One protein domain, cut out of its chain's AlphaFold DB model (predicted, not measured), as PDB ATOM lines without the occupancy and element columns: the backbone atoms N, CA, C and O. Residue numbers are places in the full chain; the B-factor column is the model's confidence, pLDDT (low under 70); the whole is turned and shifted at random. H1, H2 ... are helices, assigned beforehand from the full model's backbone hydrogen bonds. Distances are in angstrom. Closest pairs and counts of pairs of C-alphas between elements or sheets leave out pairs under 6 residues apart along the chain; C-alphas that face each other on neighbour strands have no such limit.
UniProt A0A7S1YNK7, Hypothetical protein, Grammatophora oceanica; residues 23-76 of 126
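This is residues 23 to 76 of the 126 residues of the protein "Hypothetical protein" of Grammatophora oceanica (UniProt A0A7S1YNK7). A 13-residue helix, H2, lies along the length of an elongated model, with H1 set crosswise beyond its first residue, making a corner. From the other end of H2, a loop, residues 50 to 61, folds back to the short helix H3, which packs on H2. The 54 printed residues hold three named helices, H1, H2, H3 in chain order, and no named strand; the class is all helix, with 25 residues in named elements, under half. It is only just compact, close to loose, with a radius of gyration of the C-alphas of 12.0 A, spanning 36 by 22 by 15 A.

H2, residues 37 to 49, is 18.6 A long from C-alpha 37 at (133.437, 9.006, 73.128). H1, residues 23 to 30, measures 10.5 A. H3, residues 62 to 65, measures 5.7 A and ends at C-alpha 65, (133.194, 1.668, 60.842).

H2 touches H3 with residues 40 to 44 alone; the closest C-alphas, of Arg 44 and Ile 64, are 6.0 A apart. H2 only just touches H1, with residue 37 alone and 3 pairs of C-alphas within 8 A; the closest, of Thr 27 and Leu 37, are 7.2 A apart. Their lines are about perpendicular, at 84 degrees. H1 and H3 are apart. Every O i to N i+4 pair is within hydrogen-bond range in H2, 3 of 4 in H1; H3 is too short for one.

The C-alphas farthest apart, of Arg 29 and Asp 76, are 37.1 A apart. The printed part has no cut. The link H2 to H3 is long. Residues 24 to 36 have pLDDT under 70.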
ATOM      1  N   PHE A  23     140.289  17.790  73.621       71.94
ATOM      2  CA  PHE A  23     139.904  16.884  72.543       71.94
ATOM      3  C   PHE A  23     138.471  16.379  72.756       71.94
ATOM      4  O   PHE A  23     137.613  16.635  71.924       71.94
ATOM      5  N   TRP A  24     138.179  15.845  73.944       63.66
ATOM      6  CA  TRP A  24     136.854  15.346  74.327       63.66
ATOM      7  C   TRP A  24     135.737  16.401  74.283       63.66
ATOM      8  O   TRP A  24     134.616  16.079  73.906       63.66
ATOM      9  N   GLU A  25     136.027  17.669  74.594       67.38
ATOM     10  CA  GLU A  25     135.050  18.765  74.455       67.38
ATOM     11  C   GLU A  25     134.736  19.069  72.978       67.38
ATOM     12  O   GLU A  25     133.623  19.481  72.648       67.38
ATOM     13  N   SER A  26     135.708  18.865  72.085       68.44
ATOM     14  CA  SER A  26     135.539  19.048  70.639       68.44
ATOM     15  C   SER A  26     134.805  17.862  70.015       68.44
ATOM     16  O   SER A  26     133.911  18.066  69.200       68.44
ATOM     17  N   THR A  27     135.118  16.639  70.447       65.31
ATOM     18  CA  THR A  27     134.472  15.409  69.972       65.31
ATOM     19  C   THR A  27     132.996  15.362  70.356       65.31
ATOM     20  O   THR A  27     132.159  15.113  69.496       65.31
ATOM     21  N   ALA A  28     132.655  15.720  71.602       64.62
ATOM     22  CA  ALA A  28     131.260  15.804  72.052       64.62
ATOM     23  C   ALA A  28     130.437  16.834  71.254       64.62
ATOM     24  O   ALA A  28     129.254  16.636  70.997       64.62
ATOM     25  N   ARG A  29     131.061  17.942  70.826       67.69
ATOM     26  CA  ARG A  29     130.402  18.942  69.968       67.69
ATOM     27  C   ARG A  29     130.244  18.473  68.526       67.69
ATOM     28  O   ARG A  29     129.228  18.787  67.920       67.69
ATOM     29  N   PHE A  30     131.248  17.784  67.986       65.38
ATOM     30  CA  PHE A  30     131.271  17.335  66.594       65.38
ATOM     31  C   PHE A  30     130.296  16.187  66.337       65.38
ATOM     32  O   PHE A  30     129.590  16.205  65.339       65.38
ATOM     33  N   LEU A  31     130.224  15.219  67.253       64.50
ATOM     34  CA  LEU A  31     129.335  14.068  67.101       64.50
ATOM     35  C   LEU A  31     127.869  14.424  67.379       64.50
ATOM     36  O   LEU A  31     126.993  13.604  67.150       64.50
ATOM     37  N   HIS A  32     127.577  15.636  67.871       61.09
ATOM     38  CA  HIS A  32     126.232  16.094  68.254       61.09
ATOM     39  C   HIS A  32     125.493  15.174  69.242       61.09
ATOM     40  O   HIS A  32     124.320  15.387  69.548       61.09
ATOM     41  N   THR A  33     126.190  14.188  69.795       57.78
ATOM     42  CA  THR A  33     125.690  13.242  70.772       57.78
ATOM     43  C   THR A  33     126.144  13.672  72.157       57.78
ATOM     44  O   THR A  33     127.325  13.937  72.381       57.78
ATOM     45  N   GLY A  34     125.231  13.661  73.126       58.28
ATOM     46  CA  GLY A  34     125.606  13.698  74.545       58.28
ATOM     47  C   GLY A  34     126.327  12.426  75.020       58.28
ATOM     48  O   GLY A  34     126.694  12.355  76.190       58.28
ATOM     49  N   ALA A  35     126.495  11.433  74.137       61.38
ATOM     50  CA  ALA A  35     127.170  10.171  74.400       61.38
ATOM     51  C   ALA A  35     128.674  10.369  74.625       61.38
ATOM     52  O   ALA A  35     129.308  11.252  74.032       61.38
ATOM     53  N   ALA A  36     129.245   9.541  75.497       69.25
ATOM     54  CA  ALA A  36     130.673   9.562  75.739       69.25
ATOM     55  C   ALA A  36     131.394   9.026  74.496       69.25
ATOM     56  O   ALA A  36     130.929   8.097  73.845       69.25
ATOM     57  N   LEU A  37     132.575   9.566  74.181       73.12
ATOM     58  CA  LEU A  37     133.437   9.006  73.128       73.12
ATOM     59  C   LEU A  37     133.693   7.500  73.333       73.12
ATOM     60  O   LEU A  37     133.886   6.753  72.381       73.12
ATOM     61  N   GLU A  38     133.692   7.074  74.593       77.50
ATOM     62  CA  GLU A  38     133.814   5.683  75.013       77.50
ATOM     63  C   GLU A  38     132.725   4.801  74.394       77.50
ATOM     64  O   GLU A  38     133.047   3.710  73.932       77.50
ATOM     65  N   ASP A  39     131.485   5.286  74.295       78.00
ATOM     66  CA  ASP A  39     130.361   4.529  73.736       78.00
ATOM     67  C   ASP A  39     130.604   4.208  72.252       78.00
ATOM     68  O   ASP A  39     130.500   3.051  71.843       78.00
ATOM     69  N   PHE A  40     131.069   5.196  71.477       78.75
ATOM     70  CA  PHE A  40     131.437   5.022  70.064       78.75
ATOM     71  C   PHE A  40     132.578   4.021  69.872       78.75
ATOM     72  O   PHE A  40     132.562   3.183  68.968       78.75
ATOM     73  N   VAL A  41     133.605   4.108  70.722       83.69
ATOM     74  CA  VAL A  41     134.762   3.207  70.653       83.69
ATOM     75  C   VAL A  41     134.349   1.784  71.019       83.69
ATOM     76  O   VAL A  41     134.762   0.833  70.354       83.69
ATOM     77  N   LEU A  42     133.520   1.624  72.052       88.62
ATOM     78  CA  LEU A  42     133.020   0.325  72.489       88.62
ATOM     79  C   LEU A  42     132.161  -0.337  71.417       88.62
ATOM     80  O   LEU A  42     132.327  -1.531  71.176       88.62
ATOM     81  N   GLU A  43     131.283   0.412  70.757       90.12
ATOM     82  CA  GLU A  43     130.431  -0.115  69.691       90.12
ATOM     83  C   GLU A  43     131.257  -0.602  68.493       90.12
ATOM     84  O   GLU A  43     131.070  -1.728  68.024       90.12
ATOM     85  N   ARG A  44     132.276   0.165  68.081       91.31
ATOM     86  CA  ARG A  44     133.236  -0.271  67.053       91.31
ATOM     87  C   ARG A  44     133.968  -1.552  67.457       91.31
ATOM     88  O   ARG A  44     134.078  -2.472  66.647       91.31
ATOM     89  N   ILE A  45     134.476  -1.631  68.690       92.31
ATOM     90  CA  ILE A  45     135.183  -2.825  69.186       92.31
ATOM     91  C   ILE A  45     134.245  -4.034  69.186       92.31
ATOM     92  O   ILE A  45     134.626  -5.109  68.724       92.31
ATOM     93  N   LYS A  46     133.011  -3.866  69.667       93.81
ATOM     94  CA  LYS A  46     131.994  -4.922  69.682       93.81
ATOM     95  C   LYS A  46     131.671  -5.417  68.274       93.81
ATOM     96  O   LYS A  46     131.675  -6.629  68.064       93.81
ATOM     97  N   TYR A  47     131.495  -4.512  67.310       94.06
ATOM     98  CA  TYR A  47     131.335  -4.868  65.897       94.06
ATOM     99  C   TYR A  47     132.531  -5.688  65.394       94.06
ATOM    100  O   TYR A  47     132.362  -6.777  64.848       94.06
ATOM    101  N   GLN A  48     133.760  -5.211  65.630       92.94
ATOM    102  CA  GLN A  48     134.982  -5.894  65.189       92.94
ATOM    103  C   GLN A  48     135.128  -7.292  65.798       92.94
ATOM    104  O   GLN A  48     135.618  -8.202  65.131       92.94
ATOM    105  N   LEU A  49     134.704  -7.471  67.050       93.50
ATOM    106  CA  LEU A  49     134.722  -8.756  67.748       93.50
ATOM    107  C   LEU A  49     133.541  -9.668  67.383       93.50
ATOM    108  O   LEU A  49     133.588 -10.846  67.725       93.50
ATOM    109  N   GLY A  50     132.531  -9.169  66.666       93.31
ATOM    110  CA  GLY A  50     131.375  -9.947  66.216       93.31
ATOM    111  C   GLY A  50     130.257 -10.087  67.253       93.31
ATOM    112  O   GLY A  50     129.540 -11.085  67.232       93.31
ATOM    113  N   TYR A  51     130.107  -9.122  68.164       95.25
ATOM    114  CA  TYR A  51     128.972  -9.092  69.091       95.25
ATOM    115  C   TYR A  51     127.656  -8.861  68.329       95.25
ATOM    116  O   TYR A  51     127.582  -7.927  67.528       95.25
ATOM    117  N   PRO A  52     126.602  -9.653  68.593       94.38
ATOM    118  CA  PRO A  52     125.344  -9.557  67.853       94.38
ATOM    119  C   PRO A  52     124.615  -8.227  68.079       94.38
ATOM    120  O   PRO A  52     123.991  -7.712  67.157       94.38
ATOM    121  N   GLU A  53     124.723  -7.629  69.270       93.19
ATOM    122  CA  GLU A  53     124.127  -6.316  69.560       93.19
ATOM    123  C   GLU A  53     124.804  -5.139  68.843       93.19
ATOM    124  O   GLU A  53     124.296  -4.028  68.899       93.19
ATOM    125  N   SER A  54     125.950  -5.369  68.207       93.88
ATOM    126  CA  SER A  54     126.668  -4.372  67.411       93.88
ATOM    127  C   SER A  54     126.849  -4.869  65.980       93.88
ATOM    128  O   SER A  54     127.853  -4.566  65.347       93.88
ATOM    129  N   ALA A  55     125.913  -5.685  65.483       93.00
ATOM    130  CA  ALA A  55     125.850  -6.066  64.078       93.00
ATOM    131  C   ALA A  55     125.544  -4.845  63.193       93.00
ATOM    132  O   ALA A  55     124.988  -3.857  63.661       93.00
ATOM    133  N   LEU A  56     125.904  -4.910  61.906       91.69
ATOM    134  CA  LEU A  56     125.830  -3.772  60.975       91.69
ATOM    135  C   LEU A  56     124.432  -3.129  60.892       91.69
ATOM    136  O   LEU A  56     124.316  -1.915  60.760       91.69
ATOM    137  N   ASP A  57     123.385  -3.946  60.954       93.44
ATOM    138  CA  ASP A  57     121.977  -3.545  60.919       93.44
ATOM    139  C   ASP A  57     121.451  -3.005  62.259       93.44
ATOM    140  O   ASP A  57     120.347  -2.468  62.306       93.44
ATOM    141  N   MET A  58     122.246  -3.121  63.323       91.19
ATOM    142  CA  MET A  58     121.945  -2.636  64.671       91.19
ATOM    143  C   MET A  58     122.685  -1.337  65.019       91.19
ATOM    144  O   MET A  58     122.436  -0.784  66.085       91.19
ATOM    145  N   LEU A  59     123.597  -0.867  64.157       87.44
ATOM    146  CA  LEU A  59     124.374   0.352  64.390       87.44
ATOM    147  C   LEU A  59     123.554   1.603  64.068       87.44
ATOM    148  O   LEU A  59     123.042   1.739  62.953       87.44
ATOM    149  N   ASP A  60     123.522   2.546  65.008       84.06
ATOM    150  CA  ASP A  60     122.859   3.843  64.824       84.06
ATOM    151  C   ASP A  60     123.614   4.749  63.830       84.06
ATOM    152  O   ASP A  60     123.001   5.524  63.093       84.06
ATOM    153  N   ASP A  61     124.945   4.638  63.780       83.38
ATOM    154  CA  ASP A  61     125.815   5.410  62.887       83.38
ATOM    155  C   ASP A  61     126.883   4.509  62.252       83.38
ATOM    156  O   ASP A  61     127.715   3.912  62.931       83.38
ATOM    157  N   TRP A  62     126.894   4.422  60.920       84.00
ATOM    158  CA  TRP A  62     127.852   3.591  60.183       84.00
ATOM    159  C   TRP A  62     129.252   4.198  60.099       84.00
ATOM    160  O   TRP A  62     130.212   3.465  59.858       84.00
ATOM    161  N   SER A  63     129.398   5.508  60.328       85.25
ATOM    162  CA  SER A  63     130.697   6.193  60.280       85.25
ATOM    163  C   SER A  63     131.680   5.662  61.327       85.25
ATOM    164  O   SER A  63     132.896   5.749  61.150       85.25
ATOM    165  N   ILE A  64     131.186   5.000  62.383       85.19
ATOM    166  CA  ILE A  64     132.033   4.333  63.383       85.19
ATOM    167  C   ILE A  64     132.894   3.217  62.771       85.19
ATOM    168  O   ILE A  64     133.919   2.832  63.347       85.19
ATOM    169  N   LEU A  65     132.501   2.709  61.599       89.25
ATOM    170  CA  LEU A  65     133.194   1.668  60.842       89.25
ATOM    171  C   LEU A  65     134.145   2.225  59.770       89.25
ATOM    172  O   LEU A  65     134.798   1.445  59.071       89.25
ATOM    173  N   ASP A  66     134.289   3.544  59.655       88.94
ATOM    174  CA  ASP A  66     135.223   4.136  58.701       88.94
ATOM    175  C   ASP A  66     136.674   3.736  59.014       88.94
ATOM    176  O   ASP A  66     137.113   3.631  60.173       88.94
ATOM    177  N   GLY A  67     137.442   3.478  57.951       87.19
ATOM    178  CA  GLY A  67     138.852   3.108  58.041       87.19
ATOM    179  C   GLY A  67     139.103   1.770  58.742       87.19
ATOM    180  O   GLY A  67     140.169   1.585  59.336       87.19
ATOM    181  N   LEU A  68     138.137   0.845  58.755       88.19
ATOM    182  CA  LEU A  68     138.309  -0.494  59.338       88.19
ATOM    183  C   LEU A  68     139.477  -1.264  58.717       88.19
ATOM    184  O   LEU A  68     140.129  -2.051  59.395       88.19
ATOM    185  N   GLU A  69     139.771  -1.038  57.444       84.88
ATOM    186  CA  GLU A  69     140.908  -1.628  56.745       84.88
ATOM    187  C   GLU A  69     142.262  -1.096  57.234       84.88
ATOM    188  O   GLU A  69     143.261  -1.810  57.128       84.88
ATOM    189  N   LEU A  70     142.292   0.120  57.790       86.44
ATOM    190  CA  LEU A  70     143.492   0.773  58.325       86.44
ATOM    191  C   LEU A  70     143.662   0.524  59.830       86.44
ATOM    192  O   LEU A  70     144.770   0.268  60.294       86.44
ATOM    193  N   TYR A  71     142.562   0.576  60.585       84.25
ATOM    194  CA  TYR A  71     142.529   0.505  62.053       84.25
ATOM    195  C   TYR A  71     141.704  -0.698  62.542       84.25
ATOM    196  O   TYR A  71     140.904  -0.607  63.478       84.25
ATOM    197  N   GLY A  72     141.837  -1.813  61.825       86.75
ATOM    198  CA  GLY A  72     141.128  -3.069  62.052       86.75
ATOM    199  C   GLY A  72     141.869  -4.063  62.940       86.75
ATOM    200  O   GLY A  72     142.902  -3.765  63.532       86.75
ATOM    201  N   LEU A  73     141.384  -5.306  62.951       87.81
ATOM    202  CA  LEU A  73     142.026  -6.437  63.638       87.81
ATOM    203  C   LEU A  73     143.266  -6.996  62.907       87.81
ATOM    204  O   LEU A  73     143.870  -7.968  63.365       87.81
ATOM    205  N   GLY A  74     143.644  -6.406  61.769       87.69
ATOM    206  CA  GLY A  74     144.680  -6.931  60.878       87.69
ATOM    207  C   GLY A  74     144.196  -8.115  60.029       87.69
ATOM    208  O   GLY A  74     142.996  -8.369  59.923       87.69
ATOM    209  N   LYS A  75     145.133  -8.816  59.373       86.38
ATOM    210  CA  LYS A  75     144.831  -9.909  58.418       86.38
ATOM    211  C   LYS A  75     145.520 -11.244  58.726       86.38
ATOM    212  O   LYS A  75     145.137 -12.256  58.149       86.38
ATOM    213  N   ASP A  76     146.493 -11.267  59.635       87.19
ATOM    214  CA  ASP A  76     147.368 -12.436  59.821       87.19
ATOM    215  C   ASP A  76     146.694 -13.606  60.547       87.19
ATOM    216  O   ASP A  76     147.018 -14.766  60.301       87.19
TER     217      ASP A  76